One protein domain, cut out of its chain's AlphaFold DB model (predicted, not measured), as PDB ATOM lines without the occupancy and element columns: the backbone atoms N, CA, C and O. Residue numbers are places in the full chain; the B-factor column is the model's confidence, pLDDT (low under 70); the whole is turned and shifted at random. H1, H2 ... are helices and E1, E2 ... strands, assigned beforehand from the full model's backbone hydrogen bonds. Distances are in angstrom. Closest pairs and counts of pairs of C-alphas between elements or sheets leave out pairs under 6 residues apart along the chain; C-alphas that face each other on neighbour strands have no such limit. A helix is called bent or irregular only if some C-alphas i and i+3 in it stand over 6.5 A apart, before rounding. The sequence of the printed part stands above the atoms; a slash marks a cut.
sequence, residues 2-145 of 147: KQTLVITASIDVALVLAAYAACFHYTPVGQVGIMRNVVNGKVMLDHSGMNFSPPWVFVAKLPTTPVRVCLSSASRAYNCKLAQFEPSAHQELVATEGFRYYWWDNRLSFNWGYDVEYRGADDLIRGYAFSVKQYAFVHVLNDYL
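This is residues 2 to 145 of the 147 residues of an uncharacterized protein of Candidatus Uhrbacteria bacterium GW2011_GWD2_52_7 (UniProt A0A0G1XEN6). A long helix, H1, sticks out with its residues 2 to 18 from one end of an elongated body, and the body has two small lobes set end to end. The lobe next to H1 holds the short strand pair E1 and E4 and the three-stranded sheet E3 E2 E5, with H2 over that sheet; the far lobe is the strongly twisted sheet E6 E7 E8, curled round H3. The 144 printed residues hold three named helices and eight named strands, in the order H1 E1 E2 E3 E4 E5 E6 E7 H2 H3 E8; the sheets, E3 - E2 - E5, E6 - E7 - E8 and E1 - E4, are antiparallel, and the class is mixed, helices and strands. The whole is loose, with a radius of gyration of the C-alphas of 19.7 A, and spans 77 by 31 by 23 A, the free arm of H1 adding to a body of 55 by 29 by 22 A.

H1, residues 2 to 21, touches no helix. A tight link of 2 residues joins it to E1, residues 24 to 27, whose antiparallel neighbour is E4, residues 49 to 52; N 27 and O 49 are 2.9 A apart. E2, residues 31 to 37, and E3, residues 43 to 46, form a hairpin, with N 35 and O 44 at 2.8 A. E2 is the inner strand of its sheet, and its other antiparallel neighbour is E5, residues 57 to 63, with N 34 and O 60 at 2.7 A. The closest C-alphas of E1 and E2 are those of Thr 27 and Gly 33, 6.5 A apart. E6, residues 67 to 71, and E7, residues 79 to 85, form a hairpin, with N 69 and O 81 at 2.9 A. H2, residues 87 to 97, is on the sheet E3 E2 E5 at a height over the sheet of 8.5 A. It lies over E2 and runs slantwise to the strands, at 55 degrees to E2 on the local plane; its closest C-alpha pair with E3 is Val 43 and Gln 91, 7.0 A. H3, residues 121 to 129, is on the sheet of E6, E7 and E8, residues 138 to 144, and that sheet curls round it; the closest C-alphas of E6 and H3 are those of Val 69 and Arg 126, 5.3 A. E7 is the inner strand there, and it has N 84 within hydrogen-bond range of O 139 in E8, at 2.8 A. H3 only grazes the sheet E3 E2 E5, with its residues 121 to 125. H2 and H3 are apart. Every O i to N i+4 pair is within hydrogen-bond range in H1 and H3; in H2 it is 5 of 7, and H2 is irregular, with C-alphas 88 and 91 at 7.9 A.

H1 begins at C-alpha 2, (107.169, 127.258, 114.192), and is 28.7 A long from first to last C-alpha. E2 is 19.4 A long, E5 19.6 A and E7 18.9 A. H2 is 15.0 A long and H3 12.0 A; H3 begins at C-alpha 121, (136.475, 144.186, 156.393). E8 is 16.6 A long and ends at C-alpha 144, (147.038, 157.769, 167.450).

The C-alphas of Lys 2 and Arg 76, 77.5 A apart, are the two farthest apart. The printed part has no cut. The link from H2 to H3, residues 98 to 120, is long. The mean pLDDT of the printed part is 82.8; residues 75 to 77, residues 100 to 119 and residue 145 are under 70.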
ATOM      1  N   LYS A   2     106.269 126.090 114.342       73.62
ATOM      2  CA  LYS A   2     107.169 127.258 114.192       73.62
ATOM      3  C   LYS A   2     107.294 128.124 115.460       73.62
ATOM      4  O   LYS A   2     108.402 128.489 115.820       73.62
ATOM      5  N   GLN A   3     106.196 128.394 116.171       74.56
ATOM      6  CA  GLN A   3     106.233 129.190 117.411       74.56
ATOM      7  C   GLN A   3     107.000 128.506 118.550       74.56
ATOM      8  O   GLN A   3     107.814 129.148 119.199       74.56
ATOM      9  N   THR A   4     106.798 127.203 118.760       77.81
ATOM     10  CA  THR A   4     107.502 126.446 119.807       77.81
ATOM     11  C   THR A   4     109.016 126.456 119.588       77.81
ATOM     12  O   THR A   4     109.759 126.633 120.542       77.81
ATOM     13  N   LEU A   5     109.457 126.350 118.328       81.88
ATOM     14  CA  LEU A   5     110.875 126.323 117.951       81.88
ATOM     15  C   LEU A   5     111.559 127.694 118.126       81.88
ATOM     16  O   LEU A   5     112.717 127.763 118.530       81.88
ATOM     17  N   VAL A   6     110.831 128.792 117.884       86.94
ATOM     18  CA  VAL A   6     111.318 130.158 118.157       86.94
ATOM     19  C   VAL A   6     111.441 130.406 119.661       86.94
ATOM     20  O   VAL A   6     112.432 130.986 120.102       86.94
ATOM     21  N   ILE A   7     110.471 129.949 120.459       87.81
ATOM     22  CA  ILE A   7     110.496 130.107 121.922       87.81
ATOM     23  C   ILE A   7     111.682 129.349 122.527       87.81
ATOM     24  O   ILE A   7     112.429 129.936 123.305       87.81
ATOM     25  N   THR A   8     111.905 128.090 122.138       87.69
ATOM     26  CA  THR A   8     113.048 127.307 122.638       87.69
ATOM     27  C   THR A   8     114.381 127.952 122.270       87.69
ATOM     28  O   THR A   8     115.205 128.171 123.151       87.69
ATOM     29  N   ALA A   9     114.552 128.381 121.014       88.88
ATOM     30  CA  ALA A   9     115.781 129.048 120.582       88.88
ATOM     31  C   ALA A   9     116.043 130.359 121.348       88.88
ATOM     32  O   ALA A   9     117.186 130.698 121.642       88.88
ATOM     33  N   SER A  10     114.983 131.087 121.705       91.19
ATOM     34  CA  SER A  10     115.087 132.332 122.474       91.19
ATOM     35  C   SER A  10     115.537 132.078 123.917       91.19
ATOM     36  O   SER A  10     116.346 132.837 124.449       91.19
ATOM     37  N   ILE A  11     115.050 130.998 124.538       93.25
ATOM     38  CA  ILE A  11     115.459 130.578 125.885       93.25
ATOM     39  C   ILE A  11     116.931 130.154 125.891       93.25
ATOM     40  O   ILE A  11     117.676 130.585 126.770       93.25
ATOM     41  N   ASP A  12     117.371 129.382 124.896       92.00
ATOM     42  CA  ASP A  12     118.764 128.929 124.803       92.00
ATOM     43  C   ASP A  12     119.732 130.110 124.652       92.00
ATOM     44  O   ASP A  12     120.734 130.197 125.364       92.00
ATOM     45  N   VAL A  13     119.403 131.078 123.787       93.88
ATOM     46  CA  VAL A  13     120.202 132.304 123.631       93.88
ATOM     47  C   VAL A  13     120.237 133.108 124.932       93.88
ATOM     48  O   VAL A  13     121.305 133.575 125.332       93.88
ATOM     49  N   ALA A  14     119.105 133.240 125.628       93.38
ATOM     50  CA  ALA A  14     119.048 133.940 126.908       93.38
ATOM     51  C   ALA A  14     119.899 133.248 127.988       93.38
ATOM     52  O   ALA A  14     120.612 133.927 128.726       93.38
ATOM     53  N   LEU A  15     119.883 131.913 128.053       91.81
ATOM     54  CA  LEU A  15     120.705 131.138 128.987       91.81
ATOM     55  C   LEU A  15     122.200 131.285 128.693       91.81
ATOM     56  O   LEU A  15     122.985 131.482 129.621       91.81
ATOM     57  N   VAL A  16     122.597 131.246 127.418       90.50
ATOM     58  CA  VAL A  16     123.996 131.455 127.015       90.50
ATOM     59  C   VAL A  16     124.458 132.870 127.368       90.50
ATOM     60  O   VAL A  16     125.541 133.038 127.929       90.50
ATOM     61  N   LEU A  17     123.632 133.886 127.108       90.25
ATOM     62  CA  LEU A  17     123.943 135.270 127.477       90.25
ATOM     63  C   LEU A  17     124.017 135.459 128.996       90.25
ATOM     64  O   LEU A  17     124.920 136.142 129.474       90.25
ATOM     65  N   ALA A  18     123.123 134.832 129.764       86.44
ATOM     66  CA  ALA A  18     123.155 134.879 131.223       86.44
ATOM     67  C   ALA A  18     124.412 134.198 131.787       86.44
ATOM     68  O   ALA A  18     125.074 134.755 132.663       86.44
ATOM     69  N   ALA A  19     124.790 133.035 131.247       86.69
ATOM     70  CA  ALA A  19     126.023 132.347 131.617       86.69
ATOM     71  C   ALA A  19     127.267 133.181 131.265       86.69
ATOM     72  O   ALA A  19     128.201 133.258 132.060       86.69
ATOM     73  N   TYR A  20     127.263 133.853 130.110       87.06
ATOM     74  CA  TYR A  20     128.341 134.752 129.700       87.06
ATOM     75  C   TYR A  20     128.434 135.995 130.594       87.06
ATOM     76  O   TYR A  20     129.526 136.369 131.017       87.06
ATOM     77  N   ALA A  21     127.302 136.607 130.948       85.12
ATOM     78  CA  ALA A  21     127.256 137.736 131.877       85.12
ATOM     79  C   ALA A  21     127.764 137.340 133.271       85.12
ATOM     80  O   ALA A  21     128.494 138.101 133.909       85.12
ATOM     81  N   ALA A  22     127.468 136.112 133.707       82.56
ATOM     82  CA  ALA A  22     128.000 135.539 134.933       82.56
ATOM     83  C   ALA A  22     129.513 135.270 134.886       82.56
ATOM     84  O   ALA A  22     130.034 134.827 135.898       82.56
ATOM     85  N   CYS A  23     130.220 135.528 133.778       87.56
ATOM     86  CA  CYS A  23     131.687 135.496 133.686       87.56
ATOM     87  C   CYS A  23     132.344 136.877 133.847       87.56
ATOM     88  O   CYS A  23     133.577 136.973 133.853       87.56
ATOM     89  N   PHE A  24     131.559 137.931 134.072       87.19
ATOM     90  CA  PHE A  24     132.069 139.262 134.390       87.19
ATOM     91  C   PHE A  24     131.855 139.599 135.858       87.19
ATOM     92  O   PHE A  24     130.880 139.185 136.492       87.19
ATOM     93  N   HIS A  25     132.789 140.353 136.417       85.19
ATOM     94  CA  HIS A  25     132.615 141.015 137.701       85.19
ATOM     95  C   HIS A  25     133.376 142.340 137.696       85.19
ATOM     96  O   HIS A  25     134.319 142.534 136.932       85.19
ATOM     97  N   TYR A  26     132.928 143.267 138.537       85.94
ATOM     98  CA  TYR A  26     133.514 144.597 138.651       85.94
ATOM     99  C   TYR A  26     134.092 144.803 140.043       85.94
ATOM    100  O   TYR A  26     133.373 144.645 141.037       85.94
ATOM    101  N   THR A  27     135.355 145.201 140.123       84.31
ATOM    102  CA  THR A  27     136.020 145.586 141.370       84.31
ATOM    103  C   THR A  27     136.207 147.105 141.375       84.31
ATOM    104  O   THR A  27     136.851 147.634 140.471       84.31
ATOM    105  N   PRO A  28     135.638 147.839 142.347       82.81
ATOM    106  CA  PRO A  28     135.752 149.291 142.376       82.81
ATOM    107  C   PRO A  28     137.186 149.738 142.686       82.81
ATOM    108  O   PRO A  28     137.998 148.990 143.233       82.81
ATOM    109  N   VAL A  29     137.493 150.984 142.332       87.25
ATOM    110  CA  VAL A  29     138.777 151.618 142.662       87.25
ATOM    111  C   VAL A  29     138.906 151.748 144.184       87.25
ATOM    112  O   VAL A  29     137.934 152.078 144.859       87.25
ATOM    113  N   GLY A  30     140.095 151.470 144.725       86.56
ATOM    114  CA  GLY A  30     140.332 151.438 146.177       86.56
ATOM    115  C   GLY A  30     139.965 150.109 146.842       86.56
ATOM    116  O   GLY A  30     140.057 149.984 148.062       86.56
ATOM    117  N   GLN A  31     139.569 149.108 146.051       87.25
ATOM    118  CA  GLN A  31     139.417 147.727 146.490       87.25
ATOM    119  C   GLN A  31     140.236 146.790 145.604       87.25
ATOM    120  O   GLN A  31     140.468 147.059 144.421       87.25
ATOM    121  N   VAL A  32     140.632 145.665 146.186       89.44
ATOM    122  CA  VAL A  32     141.281 144.551 145.497       89.44
ATOM    123  C   VAL A  32     140.403 143.313 145.597       89.44
ATOM    124  O   VAL A  32     139.740 143.093 146.615       89.44
ATOM    125  N   GLY A  33     140.372 142.516 144.530       87.31
ATOM    126  CA  GLY A  33     139.678 141.237 144.537       87.31
ATOM    127  C   GLY A  33     140.621 140.114 144.970       87.31
ATOM    128  O   GLY A  33     141.712 139.986 144.426       87.31
ATOM    129  N   ILE A  34     140.214 139.273 145.914       88.81
ATOM    130  CA  ILE A  34     140.858 137.985 146.181       88.81
ATOM    131  C   ILE A  34     139.998 136.910 145.527       88.81
ATOM    132  O   ILE A  34     138.867 136.647 145.937       88.81
ATOM    133  N   MET A  35     140.540 136.294 144.487       89.19
ATOM    134  CA  MET A  35     139.895 135.245 143.717       89.19
ATOM    135  C   MET A  35     140.290 133.880 144.261       89.19
ATOM    136  O   MET A  35     141.472 133.620 144.473       89.19
ATOM    137  N   ARG A  36     139.327 132.971 144.404       88.81
ATOM    138  CA  ARG A  36     139.581 131.558 144.686       88.81
ATOM    139  C   ARG A  36     138.877 130.693 143.665       88.81
ATOM    140  O   ARG A  36     137.659 130.736 143.517       88.81
ATOM    141  N   ASN A  37     139.654 129.873 142.976       90.69
ATOM    142  CA  ASN A  37     139.105 128.854 142.100       90.69
ATOM    143  C   ASN A  37     138.689 127.641 142.944       90.69
ATOM    144  O   ASN A  37     139.508 127.058 143.653       90.69
ATOM    145  N   VAL A  38     137.409 127.274 142.885       86.50
ATOM    146  CA  VAL A  38     136.837 126.191 143.704       86.50
ATOM    147  C   VAL A  38     137.338 124.811 143.269       86.50
ATOM    148  O   VAL A  38     137.437 123.908 144.094       86.50
ATOM    149  N   VAL A  39     137.702 124.653 141.996       88.88
ATOM    150  CA  VAL A  39     138.128 123.369 141.423       88.88
ATOM    151  C   VAL A  39     139.540 122.999 141.874       88.88
ATOM    152  O   VAL A  39     139.781 121.866 142.271       88.88
ATOM    153  N   ASN A  40     140.484 123.942 141.816       90.94
ATOM    154  CA  ASN A  40     141.893 123.683 142.150       90.94
ATOM    155  C   ASN A  40     142.345 124.323 143.474       90.94
ATOM    156  O   ASN A  40     143.489 124.140 143.881       90.94
ATOM    157  N   GLY A  41     141.487 125.106 144.127       87.62
ATOM    158  CA  GLY A  41     141.791 125.805 145.374       87.62
ATOM    159  C   GLY A  41     142.754 126.988 145.239       87.62
ATOM    160  O   GLY A  41     143.058 127.614 146.253       87.62
ATOM    161  N   LYS A  42     143.233 127.318 144.030       91.94
ATOM    162  CA  LYS A  42     144.227 128.376 143.819       91.94
ATOM    163  C   LYS A  42     143.631 129.740 144.157       91.94
ATOM    164  O   LYS A  42     142.561 130.093 143.658       91.94
ATOM    165  N   VAL A  43     144.365 130.499 144.969       90.69
ATOM    166  CA  VAL A  43     144.033 131.873 145.348       90.69
ATOM    167  C   VAL A  43     144.884 132.836 144.527       90.69
ATOM    168  O   VAL A  43     146.082 132.609 144.348       90.69
ATOM    169  N   MET A  44     144.260 133.869 143.972       92.25
ATOM    170  CA  MET A  44     144.901 134.863 143.112       92.25
ATOM    171  C   MET A  44     144.364 136.253 143.454       92.25
ATOM    172  O   MET A  44     143.260 136.380 143.980       92.25
ATOM    173  N   LEU A  45     145.139 137.290 143.148       91.81
ATOM    174  CA  LEU A  45     144.680 138.671 143.246       91.81
ATOM    175  C   LEU A  45     144.080 139.135 141.929       91.81
ATOM    176  O   LEU A  45     144.506 138.717 140.852       91.81
ATOM    177  N   ASP A  46     143.140 140.051 142.058       90.44
ATOM    178  CA  ASP A  46     142.453 140.714 140.972       90.44
ATOM    179  C   ASP A  46     142.533 142.226 141.138       90.44
ATOM    180  O   ASP A  46     142.447 142.747 142.254       90.44
ATOM    181  N   HIS A  47     142.686 142.937 140.028       86.88
ATOM    182  CA  HIS A  47     142.851 144.386 140.044       86.88
ATOM    183  C   HIS A  47     141.504 145.114 140.027       86.88
ATOM    184  O   HIS A  47     140.458 144.546 139.712       86.88
ATOM    185  N   SER A  48     141.512 146.406 140.349       87.75
ATOM    186  CA  SER A  48     140.329 147.250 140.182       87.75
ATOM    187  C   SER A  48     139.960 147.359 138.692       87.75
ATOM    188  O   SER A  48     140.841 147.429 137.831       87.75
ATOM    189  N   GLY A  49     138.666 147.373 138.378       88.12
ATOM    190  CA  GLY A  49     138.143 147.416 137.014       88.12
ATOM    191  C   GLY A  49     137.155 146.294 136.697       88.12
ATOM    192  O   GLY A  49     136.606 145.643 137.585       88.12
ATOM    193  N   MET A  50     136.889 146.121 135.402       88.38
ATOM    194  CA  MET A  50     136.076 145.031 134.864       88.38
ATOM    195  C   MET A  50     136.968 143.831 134.582       88.38
ATOM    196  O   MET A  50     137.863 143.927 133.744       88.38
ATOM    197  N   ASN A  51     136.679 142.704 135.227       89.38
ATOM    198  CA  ASN A  51     137.501 141.508 135.128       89.38
ATOM    199  C   ASN A  51     136.675 140.326 134.628       89.38
ATOM    200  O   ASN A  51     135.469 140.215 134.878       89.38
ATOM    201  N   PHE A  52     137.349 139.444 133.895       90.06
ATOM    202  CA  PHE A  52     136.767 138.222 133.365       90.06
ATOM    203  C   PHE A  52     137.261 137.035 134.181       90.06
ATOM    204  O   PHE A  52     138.465 136.819 134.324       90.06
ATOM    205  N   SER A  53     136.333 136.248 134.711       88.81
ATOM    206  CA  SER A  53     136.678 135.036 135.450       88.81
ATOM    207  C   SER A  53     135.649 133.931 135.225       88.81
ATOM    208  O   SER A  53     134.466 134.231 135.064       88.81
ATOM    209  N   PRO A  54     136.046 132.647 135.222       88.38
ATOM    210  CA  PRO A  54     135.097 131.544 135.099       88.38
ATOM    211  C   PRO A  54     134.070 131.507 136.244       88.38
ATOM    212  O   PRO A  54     134.379 131.961 137.345       88.38
ATOM    213  N   PRO A  55     132.867 130.938 136.039       83.69
ATOM    214  CA  PRO A  55     131.774 130.980 137.019       83.69
ATOM    215  C   PRO A  55     132.072 130.245 138.337       83.69
ATOM    216  O   PRO A  55     131.507 130.595 139.366       83.69
ATOM    217  N   TRP A  56     132.993 129.278 138.335       85.50
ATOM    218  CA  TRP A  56     133.466 128.558 139.531       85.50
ATOM    219  C   TRP A  56     134.601 129.276 140.282       85.50
ATOM    220  O   TRP A  56     135.261 128.680 141.138       85.50
ATOM    221  N   VAL A  57     134.888 130.529 139.928       86.94
ATOM    222  CA  VAL A  57     135.821 131.378 140.665       86.94
ATOM    223  C   VAL A  57     135.030 132.338 141.536       86.94
ATOM    224  O   VAL A  57     134.215 133.122 141.051       86.94
ATOM    225  N   PHE A  58     135.282 132.269 142.836       84.88
ATOM    226  CA  PHE A  58     134.684 133.166 143.812       84.88
ATOM    227  C   PHE A  58     135.606 134.346 144.060       84.88
ATOM    228  O   PHE A  58     136.825 134.193 144.042       84.88
ATOM    229  N   VAL A  59     135.020 135.524 144.261       82.31
ATOM    230  CA  VAL A  59     135.758 136.782 144.378       82.31
ATOM    231  C   VAL A  59     135.321 137.490 145.653       82.31
ATOM    232  O   VAL A  59     134.176 137.922 145.772       82.31
ATOM    233  N   ALA A  60     136.253 137.613 146.591       82.38
ATOM    234  CA  ALA A  60     136.147 138.484 147.751       82.38
ATOM    235  C   ALA A  60     136.671 139.869 147.386       82.38
ATOM    236  O   ALA A  60     137.663 139.952 146.673       82.38
ATOM    237  N   LYS A  61     136.081 140.949 147.893       83.75
ATOM    238  CA  LYS A  61     136.656 142.294 147.739       83.75
ATOM    239  C   LYS A  61     137.103 142.806 149.093       83.75
ATOM    240  O   LYS A  61     136.368 142.659 150.067       83.75
ATOM    241  N   LEU A  62     138.285 143.404 149.141       84.31
ATOM    242  CA  LEU A  62     138.814 144.047 150.336       84.31
ATOM    243  C   LEU A  62     139.243 145.477 150.020       84.31
ATOM    244  O   LEU A  62     139.798 145.712 148.941       84.31
ATOM    245  N   PRO A  63     138.995 146.433 150.928       86.44
ATOM    246  CA  PRO A  63     139.482 147.792 150.771       86.44
ATOM    247  C   PRO A  63     141.006 147.809 150.857       86.44
ATOM    248  O   PRO A  63     141.593 147.229 151.763       86.44
ATOM    249  N   THR A  64     141.649 148.488 149.913       89.06
ATOM    250  CA  THR A  64     143.087 148.784 149.964       89.06
ATOM    251  C   THR A  64     143.353 150.189 150.473       89.06
ATOM    252  O   THR A  64     144.499 150.546 150.717       89.06
ATOM    253  N   THR A  65     142.321 151.012 150.636       90.06
ATOM    254  CA  THR A  65     142.446 152.333 151.246       90.06
ATOM    255  C   THR A  65     142.705 152.212 152.749       90.06
ATOM    256  O   THR A  65     142.051 151.393 153.396       90.06
ATOM    257  N   PRO A  66     143.598 153.032 153.332       92.31
ATOM    258  CA  PRO A  66     143.778 153.083 154.776       92.31
ATOM    259  C   PRO A  66     142.482 153.461 155.492       92.31
ATOM    260  O   PRO A  66     141.800 154.407 155.094       92.31
ATOM    261  N   VAL A  67     142.177 152.754 156.572       90.12
ATOM    262  CA  VAL A  67     140.995 152.977 157.404       90.12
ATOM    263  C   VAL A  67     141.408 153.272 158.839       90.12
ATOM    264  O   VAL A  67     142.358 152.700 159.382       90.12
ATOM    265  N   ARG A  68     140.698 154.210 159.472       90.62
ATOM    266  CA  ARG A  68     140.884 154.513 160.892       90.62
ATOM    267  C   ARG A  68     140.067 153.522 161.709       90.62
ATOM    268  O   ARG A  68     138.841 153.589 161.720       90.62
ATOM    269  N   VAL A  69     140.752 152.657 162.441       89.31
ATOM    270  CA  VAL A  69     140.139 151.670 163.330       89.31
ATOM    271  C   VAL A  69     140.379 152.067 164.779       89.31
ATOM    272  O   VAL A  69     141.501 152.373 165.173       89.31
ATOM    273  N   CYS A  70     139.322 152.094 165.586       87.44
ATOM    274  CA  CYS A  70     139.399 152.481 166.991       87.44
ATOM    275  C   CYS A  70     138.812 151.387 167.878       87.44
ATOM    276  O   CYS A  70     137.793 150.788 167.535       87.44
ATOM    277  N   LEU A  71     139.429 151.173 169.039       85.81
ATOM    278  CA  LEU A  71     138.822 150.417 170.128       85.81
ATOM    279  C   LEU A  71     138.163 151.404 171.090       85.81
ATOM    280  O   LEU A  71     138.840 152.199 171.746       85.81
ATOM    281  N   SER A  72     136.834 151.363 171.160       79.12
ATOM    282  CA  SER A  72     136.096 152.048 172.214       79.12
ATOM    283  C   SER A  72     136.257 151.260 173.514       79.12
ATOM    284  O   SER A  72     135.884 150.094 173.610       79.12
ATOM    285  N   SER A  73     136.826 151.900 174.530       75.62
ATOM    286  CA  SER A  73     136.778 151.401 175.904       75.62
ATOM    287  C   SER A  73     135.771 152.230 176.698       75.62
ATOM    288  O   SER A  73     135.452 153.352 176.316       75.62
ATOM    289  N   ALA A  74     135.279 151.715 177.827       72.88
ATOM    290  CA  ALA A  74     134.419 152.492 178.729       72.88
ATOM    291  C   ALA A  74     135.140 153.707 179.365       72.88
ATOM    292  O   ALA A  74     134.512 154.517 180.045       72.88
ATOM    293  N   SER A  75     136.457 153.833 179.170       68.00
ATOM    294  CA  SER A  75     137.262 154.960 179.640       68.00
ATOM    295  C   SER A  75     137.344 156.077 178.588       68.00
ATOM    296  O   SER A  75     137.025 155.877 177.421       68.00
ATOM    297  N   ARG A  76     137.823 157.269 178.975       66.50
ATOM    298  CA  ARG A  76     138.051 158.395 178.039       66.50
ATOM    299  C   ARG A  76     139.214 158.163 177.060       66.50
ATOM    300  O   ARG A  76     139.454 159.014 176.208       66.50
ATOM    301  N   ALA A  77     139.938 157.049 177.182       64.38
ATOM    302  CA  ALA A  77     141.027 156.698 176.285       64.38
ATOM    303  C   ALA A  77     140.480 155.974 175.046       64.38
ATOM    304  O   ALA A  77     140.001 154.837 175.125       64.38
ATOM    305  N   TYR A  78     140.582 156.647 173.901       76.31
ATOM    306  CA  TYR A  78     140.386 156.051 172.585       76.31
ATOM    307  C   TYR A  78     141.752 155.666 172.034       76.31
ATOM    308  O   TYR A  78     142.588 156.537 171.807       76.31
ATOM    309  N   ASN A  79     141.975 154.372 171.813       86.25
ATOM    310  CA  ASN A  79     143.136 153.925 171.057       86.25
ATOM    311  C   ASN A  79     142.692 153.724 169.610       86.25
ATOM    312  O   ASN A  79     141.836 152.879 169.325       86.25
ATOM    313  N   CYS A  80     143.223 154.555 168.721       89.31
ATOM    314  CA  CYS A  80     142.924 154.510 167.303       89.31
ATOM    315  C   CYS A  80     144.203 154.247 166.524       89.31
ATOM    316  O   CYS A  80     145.257 154.800 166.826       89.31
ATOM    317  N   LYS A  81     144.078 153.468 165.459       92.31
ATOM    318  CA  LYS A  81     145.155 153.184 164.523       92.31
ATOM    319  C   LYS A  81     144.695 153.485 163.111       92.31
ATOM    320  O   LYS A  81     143.529 153.264 162.774       92.31
ATOM    321  N   LEU A  82     145.601 154.000 162.292       93.62
ATOM    322  CA  LEU A  82     145.417 154.009 160.849       93.62
ATOM    323  C   LEU A  82     145.992 152.702 160.317       93.62
ATOM    324  O   LEU A  82     147.202 152.498 160.387       93.62
ATOM    325  N   ALA A  83     145.133 151.820 159.826       94.31
ATOM    326  CA  ALA A  83     145.532 150.507 159.342       94.31
ATOM    327  C   ALA A  83     145.083 150.302 157.896       94.31
ATOM    328  O   ALA A  83     144.100 150.886 157.442       94.31
ATOM    329  N   GLN A  84     145.827 149.489 157.163       94.25
ATOM    330  CA  GLN A  84     145.612 149.238 155.748       94.25
ATOM    331  C   GLN A  84     145.801 147.753 155.457       94.25
ATOM    332  O   GLN A  84     146.705 147.116 156.000       94.25
ATOM    333  N   PHE A  85     144.950 147.204 154.595       93.00
ATOM    334  CA  PHE A  85     145.141 145.860 154.068       93.00
ATOM    335  C   PHE A  85     146.269 145.851 153.032       93.00
ATOM    336  O   PHE A  85     146.272 146.670 152.111       93.00
ATOM    337  N   GLU A  86     147.185 144.895 153.162       95.06
ATOM    338  CA  GLU A  86     148.299 144.687 152.241       95.06
ATOM    339  C   GLU A  86     147.972 143.547 151.262       95.06
ATOM    340  O   GLU A  86     147.975 142.370 151.648       95.06
ATOM    341  N   PRO A  87     147.702 143.847 149.975       92.75
ATOM    342  CA  PRO A  87     147.262 142.836 149.021       92.75
ATOM    343  C   PRO A  87     148.297 141.740 148.787       92.75
ATOM    344  O   PRO A  87     147.929 140.583 148.565       92.75
ATOM    345  N   SER A  88     149.592 142.066 148.850       94.62
ATOM    346  CA  SER A  88     150.659 141.096 148.584       94.62
ATOM    347  C   SER A  88     150.614 139.889 149.535       94.62
ATOM    348  O   SER A  88     150.907 138.771 149.108       94.62
ATOM    349  N   ALA A  89     150.113 140.069 150.760       95.00
ATOM    350  CA  ALA A  89     149.990 139.028 151.781       95.00
ATOM    351  C   ALA A  89     148.609 138.330 151.830       95.00
ATOM    352  O   ALA A  89     148.298 137.614 152.783       95.00
ATOM    353  N   HIS A  90     147.779 138.455 150.787       91.56
ATOM    354  CA  HIS A  90     146.458 137.806 150.701       91.56
ATOM    355  C   HIS A  90     146.461 136.287 150.961       91.56
ATOM    356  O   HIS A  90     145.473 135.744 151.454       91.56
ATOM    357  N   GLN A  91     147.549 135.582 150.634       92.94
ATOM    358  CA  GLN A  91     147.654 134.140 150.884       92.94
ATOM    359  C   GLN A  91     147.680 133.822 152.381       92.94
ATOM    360  O   GLN A  91     147.038 132.864 152.807       92.94
ATOM    361  N   GLU A  92     148.375 134.640 153.177       93.50
ATOM    362  CA  GLU A  92     148.431 134.486 154.633       93.50
ATOM    363  C   GLU A  92     147.062 134.763 155.262       93.50
ATOM    364  O   GLU A  92     146.620 134.006 156.128       93.50
ATOM    365  N   LEU A  93     146.351 135.786 154.771       91.00
ATOM    366  CA  LEU A  93     144.984 136.075 155.206       91.00
ATOM    367  C   LEU A  93     144.070 134.865 154.981       91.00
ATOM    368  O   LEU A  93     143.395 134.407 155.902       91.00
ATOM    369  N   VAL A  94     144.069 134.316 153.762       89.50
ATOM    370  CA  VAL A  94     143.214 133.170 153.420       89.50
ATOM    371  C   VAL A  94     143.621 131.910 154.187       89.50
ATOM    372  O   VAL A  94     142.751 131.108 154.514       89.50
ATOM    373  N   ALA A  95     144.904 131.732 154.503       91.44
ATOM    374  CA  ALA A  95     145.365 130.628 155.341       91.44
ATOM    375  C   ALA A  95     144.937 130.774 156.813       91.44
ATOM    376  O   ALA A  95     144.703 129.763 157.470       91.44
ATOM    377  N   THR A  96     144.829 132.008 157.316       90.62
ATOM    378  CA  THR A  96     144.501 132.300 158.722       90.62
ATOM    379  C   THR A  96     142.995 132.259 158.978       90.62
ATOM    380  O   THR A  96     142.543 131.537 159.861       90.62
ATOM    381  N   GLU A  97     142.214 132.996 158.189       86.62
ATOM    382  CA  GLU A  97     140.756 133.124 158.366       86.62
ATOM    383  C   GLU A  97     139.969 132.057 157.593       86.62
ATOM    384  O   GLU A  97     138.851 131.679 157.940       86.62
ATOM    385  N   GLY A  98     140.551 131.549 156.507       85.31
ATOM    386  CA  GLY A  98     139.821 130.769 155.521       85.31
ATOM    387  C   GLY A  98     138.988 131.655 154.592       85.31
ATOM    388  O   GLY A  98     138.444 132.693 154.953       85.31
ATOM    389  N   PHE A  99     138.820 131.208 153.348       79.38
ATOM    390  CA  PHE A  99     138.094 131.979 152.331       79.38
ATOM    391  C   PHE A  99     136.591 132.161 152.641       79.38
ATOM    392  O   PHE A  99     135.934 132.999 152.042       79.38
ATOM    393  N   ARG A 100     136.014 131.364 153.551       67.88
ATOM    394  CA  ARG A 100     134.566 131.363 153.838       67.88
ATOM    395  C   ARG A 100     134.131 132.385 154.892       67.88
ATOM    396  O   ARG A 100     132.934 132.646 154.985       67.88
ATOM    397  N   TYR A 101     135.058 132.927 155.683       58.38
ATOM    398  CA  TYR A 101     134.732 133.552 156.970       58.38
ATOM    399  C   TYR A 101     133.984 134.897 156.857       58.38
ATOM    400  O   TYR A 101     133.136 135.189 157.690       58.38
ATOM    401  N   TYR A 102     134.163 135.656 155.770       54.75
ATOM    402  CA  TYR A 102     133.563 136.994 155.599       54.75
ATOM    403  C   TYR A 102     132.513 137.077 154.469       54.75
ATOM    404  O   TYR A 102     132.412 138.072 153.749       54.75
ATOM    405  N   TRP A 103     131.713 136.019 154.276       52.31
ATOM    406  CA  TRP A 103     130.682 135.951 153.218       52.31
ATOM    407  C   TRP A 103     131.224 136.144 151.782       52.31
ATOM    408  O   TRP A 103     130.566 136.728 150.923       52.31
ATOM    409  N   TRP A 104     132.409 135.615 151.471       51.94
ATOM    410  CA  TRP A 104     133.055 135.732 150.150       51.94
ATOM    411  C   TRP A 104     132.626 134.691 149.099       51.94
ATOM    412  O   TRP A 104     133.151 134.671 147.988       51.94
ATOM    413  N   ASP A 105     131.643 133.846 149.409       48.44
ATOM    414  CA  ASP A 105     131.220 132.724 148.555       48.44
ATOM    415  C   ASP A 105     130.249 133.127 147.427       48.44
ATOM    416  O   ASP A 105     129.533 132.294 146.883       48.44
ATOM    417  N   ASN A 106     130.185 134.414 147.069       52.38
ATOM    418  CA  ASN A 106     129.298 134.885 146.010       52.38
ATOM    419  C   ASN A 106     129.988 135.890 145.096       52.38
ATOM    420  O   ASN A 106     130.285 137.020 145.482       52.38
ATOM    421  N   ARG A 107     130.130 135.484 143.833       56.47
ATOM    422  CA  ARG A 107     130.552 136.325 142.708       56.47
ATOM    423  C   ARG A 107     129.739 137.621 142.593       56.47
ATOM    424  O   ARG A 107     130.277 138.681 142.283       56.47
ATOM    425  N   LEU A 108     128.438 137.519 142.863       55.50
ATOM    426  CA  LEU A 108     127.470 138.612 142.895       55.50
ATOM    427  C   LEU A 108     127.153 138.937 144.355       55.50
ATOM    428  O   LEU A 108     126.104 138.613 144.905       55.50
ATOM    429  N   SER A 109     128.143 139.499 145.027       51.88
ATOM    430  CA  SER A 109     128.048 139.896 146.420       51.88
ATOM    431  C   SER A 109     127.184 141.163 146.549       51.88
ATOM    432  O   SER A 109     127.651 142.251 146.206       51.88
ATOM    433  N   PHE A 110     125.980 141.064 147.112       52.84
ATOM    434  CA  PHE A 110     125.191 142.231 147.526       52.84
ATOM    435  C   PHE A 110     125.300 142.442 149.047       52.84
ATOM    436  O   PHE A 110     125.216 141.477 149.809       52.84
ATOM    437  N   ASN A 111     125.542 143.675 149.499       53.00
ATOM    438  CA  ASN A 111     125.622 144.042 150.917       53.00
ATOM    439  C   ASN A 111     124.310 144.721 151.328       53.00
ATOM    440  O   ASN A 111     124.120 145.894 151.037       53.00
ATOM    441  N   TRP A 112     123.388 143.969 151.932       48.97
ATOM    442  CA  TRP A 112     122.067 144.481 152.331       48.97
ATOM    443  C   TRP A 112     122.012 144.914 153.808       48.97
ATOM    444  O   TRP A 112     120.975 145.395 154.246       48.97
ATOM    445  N   GLY A 113     123.078 144.683 154.586       46.22
ATOM    446  CA  GLY A 113     123.050 144.793 156.053       46.22
ATOM    447  C   GLY A 113     124.028 145.791 156.678       46.22
ATOM    448  O   GLY A 113     123.918 146.049 157.869       46.22
ATOM    449  N   TYR A 114     124.969 146.346 155.909       50.12
ATOM    450  CA  TYR A 114     125.901 147.366 156.391       50.12
ATOM    451  C   TYR A 114     125.878 148.574 155.455       50.12
ATOM    452  O   TYR A 114     126.288 148.471 154.299       50.12
ATOM    453  N   ASP A 115     125.435 149.719 155.978       48.94
ATOM    454  CA  ASP A 115     125.325 150.975 155.221       48.94
ATOM    455  C   ASP A 115     126.682 151.666 155.010       48.94
ATOM    456  O   ASP A 115     126.830 152.494 154.113       48.94
ATOM    457  N   VAL A 116     127.679 151.331 155.840       51.50
ATOM    458  CA  VAL A 116     128.963 152.050 155.928       51.50
ATOM    459  C   VAL A 116     130.167 151.159 155.607       51.50
ATOM    460  O   VAL A 116     131.185 151.649 155.133       51.50
ATOM    461  N   GLU A 117     130.049 149.846 155.819       54.31
ATOM    462  CA  GLU A 117     131.175 148.912 155.768       54.31
ATOM    463  C   GLU A 117     130.913 147.770 154.786       54.31
ATOM    464  O   GLU A 117     129.847 147.148 154.774       54.31
ATOM    465  N   TYR A 118     131.914 147.434 153.973       56.12
ATOM    466  CA  TYR A 118     131.841 146.243 153.139       56.12
ATOM    467  C   TYR A 118     132.139 144.993 153.982       56.12
ATOM    468  O   TYR A 118     133.284 144.570 154.112       56.12
ATOM    469  N   ARG A 119     131.078 144.374 154.519       65.44
ATOM    470  CA  ARG A 119     131.065 142.975 154.997       65.44
ATOM    471  C   ARG A 119     132.104 142.623 156.082       65.44
ATOM    472  O   ARG A 119     132.674 141.534 156.042       65.44
ATOM    473  N   GLY A 120     132.328 143.508 157.052       74.50
ATOM    474  CA  GLY A 120     133.211 143.232 158.195       74.50
ATOM    475  C   GLY A 120     134.709 143.355 157.887       74.50
ATOM    476  O   GLY A 120     135.533 142.843 158.645       74.50
ATOM    477  N   ALA A 121     135.077 143.970 156.757       80.12
ATOM    478  CA  ALA A 121     136.475 144.186 156.393       80.12
ATOM    479  C   ALA A 121     137.191 145.177 157.330       80.12
ATOM    480  O   ALA A 121     138.360 144.964 157.647       80.12
ATOM    481  N   ASP A 122     136.512 146.217 157.814       82.75
ATOM    482  CA  ASP A 122     137.079 147.154 158.789       82.75
ATOM    483  C   ASP A 122     137.174 146.496 160.166       82.75
ATOM    484  O   ASP A 122     138.133 146.750 160.892       82.75
ATOM    485  N   ASP A 123     136.234 145.616 160.517       84.62
ATOM    486  CA  ASP A 123     136.319 144.793 161.728       84.62
ATOM    487  C   ASP A 123     137.482 143.788 161.662       84.62
ATOM    488  O   ASP A 123     138.195 143.620 162.654       84.62
ATOM    489  N   LEU A 124     137.739 143.178 160.496       88.00
ATOM    490  CA  LEU A 124     138.934 142.361 160.247       88.00
ATOM    491  C   LEU A 124     140.193 143.199 160.459       88.00
ATOM    492  O   LEU A 124     141.052 142.847 161.270       88.00
ATOM    493  N   ILE A 125     140.286 144.339 159.772       90.56
ATOM    494  CA  ILE A 125     141.439 145.234 159.885       90.56
ATOM    495  C   ILE A 125     141.607 145.699 161.336       90.56
ATOM    496  O   ILE A 125     142.726 145.695 161.842       90.56
ATOM    497  N   ARG A 126     140.520 146.023 162.047       90.31
ATOM    498  CA  ARG A 126     140.534 146.396 163.469       90.31
ATOM    499  C   ARG A 126     141.066 145.257 164.329       90.31
ATOM    500  O   ARG A 126     141.975 145.483 165.123       90.31
ATOM    501  N   GLY A 127     140.538 144.045 164.174       91.19
ATOM    502  CA  GLY A 127     140.968 142.878 164.944       91.19
ATOM    503  C   GLY A 127     142.467 142.619 164.801       91.19
ATOM    504  O   GLY A 127     143.172 142.453 165.797       91.19
ATOM    505  N   TYR A 128     142.975 142.680 163.571       93.62
ATOM    506  CA  TYR A 128     144.386 142.425 163.285       93.62
ATOM    507  C   TYR A 128     145.314 143.605 163.602       93.62
ATOM    508  O   TYR A 128     146.425 143.379 164.074       93.62
ATOM    509  N   ALA A 129     144.862 144.852 163.461       93.56
ATOM    510  CA  ALA A 129     145.645 146.037 163.835       93.56
ATOM    511  C   ALA A 129     145.921 146.120 165.351       93.56
ATOM    512  O   ALA A 129     146.926 146.701 165.785       93.56
ATOM    513  N   PHE A 130     145.030 145.547 166.164       92.12
ATOM    514  CA  PHE A 130     145.162 145.468 167.623       92.12
ATOM    515  C   PHE A 130     145.579 144.081 168.132       92.12
ATOM    516  O   PHE A 130     145.695 143.884 169.343       92.12
ATOM    517  N   SER A 131     145.835 143.126 167.236       91.38
ATOM    518  CA  SER A 131     146.320 141.797 167.604       91.38
ATOM    519  C   SER A 131     147.735 141.866 168.187       91.38
ATOM    520  O   SER A 131     148.590 142.625 167.729       91.38
ATOM    521  N   VAL A 132     148.006 141.016 169.183       90.19
ATOM    522  CA  VAL A 132     149.354 140.843 169.752       90.19
ATOM    523  C   VAL A 132     150.314 140.304 168.689       90.19
ATOM    524  O   VAL A 132     151.450 140.762 168.577       90.19
ATOM    525  N   LYS A 133     149.848 139.348 167.877       93.31
ATOM    526  CA  LYS A 133     150.593 138.844 166.724       93.31
ATOM    527  C   LYS A 133     150.343 139.761 165.531       93.31
ATOM    528  O   LYS A 133     149.194 139.940 165.134       93.31
ATOM    529  N   GLN A 134     151.420 140.290 164.963       92.69
ATOM    530  CA  GLN A 134     151.382 141.058 163.722       92.69
ATOM    531  C   GLN A 134     151.356 140.102 162.527       92.69
ATOM    532  O   GLN A 134     152.065 139.093 162.522       92.69
ATOM    533  N   TYR A 135     150.533 140.423 161.534       94.62
ATOM    534  CA  TYR A 135     150.380 139.652 160.302       94.62
ATOM    535  C   TYR A 135     150.714 140.538 159.108       94.62
ATOM    536  O   TYR A 135     150.431 141.735 159.145       94.62
ATOM    537  N   ALA A 136     151.288 139.976 158.043       95.06
ATOM    538  CA  ALA A 136     151.758 140.792 156.922       95.06
ATOM    539  C   ALA A 136     150.609 141.406 156.110       95.06
ATOM    540  O   ALA A 136     150.816 142.378 155.397       95.06
ATOM    541  N   PHE A 137     149.393 140.862 156.224       94.12
ATOM    542  CA  PHE A 137     148.224 141.334 155.484       94.12
ATOM    543  C   PHE A 137     147.527 142.557 156.095       94.12
ATOM    544  O   PHE A 137     146.656 143.128 155.442       94.12
ATOM    545  N   VAL A 138     147.898 142.993 157.304       94.94
ATOM    546  CA  VAL A 138     147.454 144.278 157.870       94.94
ATOM    547  C   VAL A 138     148.670 145.090 158.292       94.94
ATOM    548  O   VAL A 138     149.407 144.707 159.196       94.94
ATOM    549  N   HIS A 139     148.837 146.256 157.674       94.75
ATOM    550  CA  HIS A 139     149.861 147.223 158.039       94.75
ATOM    551  C   HIS A 139     149.262 148.371 158.845       94.75
ATOM    552  O   HIS A 139     148.318 149.030 158.413       94.75
ATOM    553  N   VAL A 140     149.843 148.635 160.016       93.19
ATOM    554  CA  VAL A 140     149.548 149.829 160.811       93.19
ATOM    555  C   VAL A 140     150.459 150.953 160.330       93.19
ATOM    556  O   VAL A 140     151.677 150.870 160.457       93.19
ATOM    557  N   LEU A 141     149.862 151.992 159.756       91.94
ATOM    558  CA  LEU A 141     150.566 153.158 159.226       91.94
ATOM    559  C   LEU A 141     150.853 154.197 160.309       91.94
ATOM    560  O   LEU A 141     151.865 154.889 160.243       91.94
ATOM    561  N   ASN A 142     149.939 154.347 161.271       89.06
ATOM    562  CA  ASN A 142     150.087 155.311 162.352       89.06
ATOM    563  C   ASN A 142     149.307 154.881 163.597       89.06
ATOM    564  O   ASN A 142     148.176 154.396 163.486       89.06
ATOM    565  N   ASP A 143     149.884 155.142 164.767       84.50
ATOM    566  CA  ASP A 143     149.247 154.966 166.067       84.50
ATOM    567  C   ASP A 143     148.839 156.343 166.605       84.50
ATOM    568  O   ASP A 143     149.678 157.209 166.854       84.50
ATOM    569  N   TYR A 144     147.540 156.560 166.801       77.88
ATOM    570  CA  TYR A 144     147.038 157.769 167.450       77.88
ATOM    571  C   TYR A 144     146.992 157.520 168.954       77.88
ATOM    572  O   TYR A 144     145.972 157.085 169.498       77.88
ATOM    573  N   LEU A 145     148.120 157.757 169.620       66.69
ATOM    574  CA  LEU A 145     148.169 157.771 171.076       66.69
ATOM    575  C   LEU A 145     147.515 159.066 171.589       66.69
ATOM    576  O   LEU A 145     147.786 160.132 171.033       66.69
TER     577      LEU A 145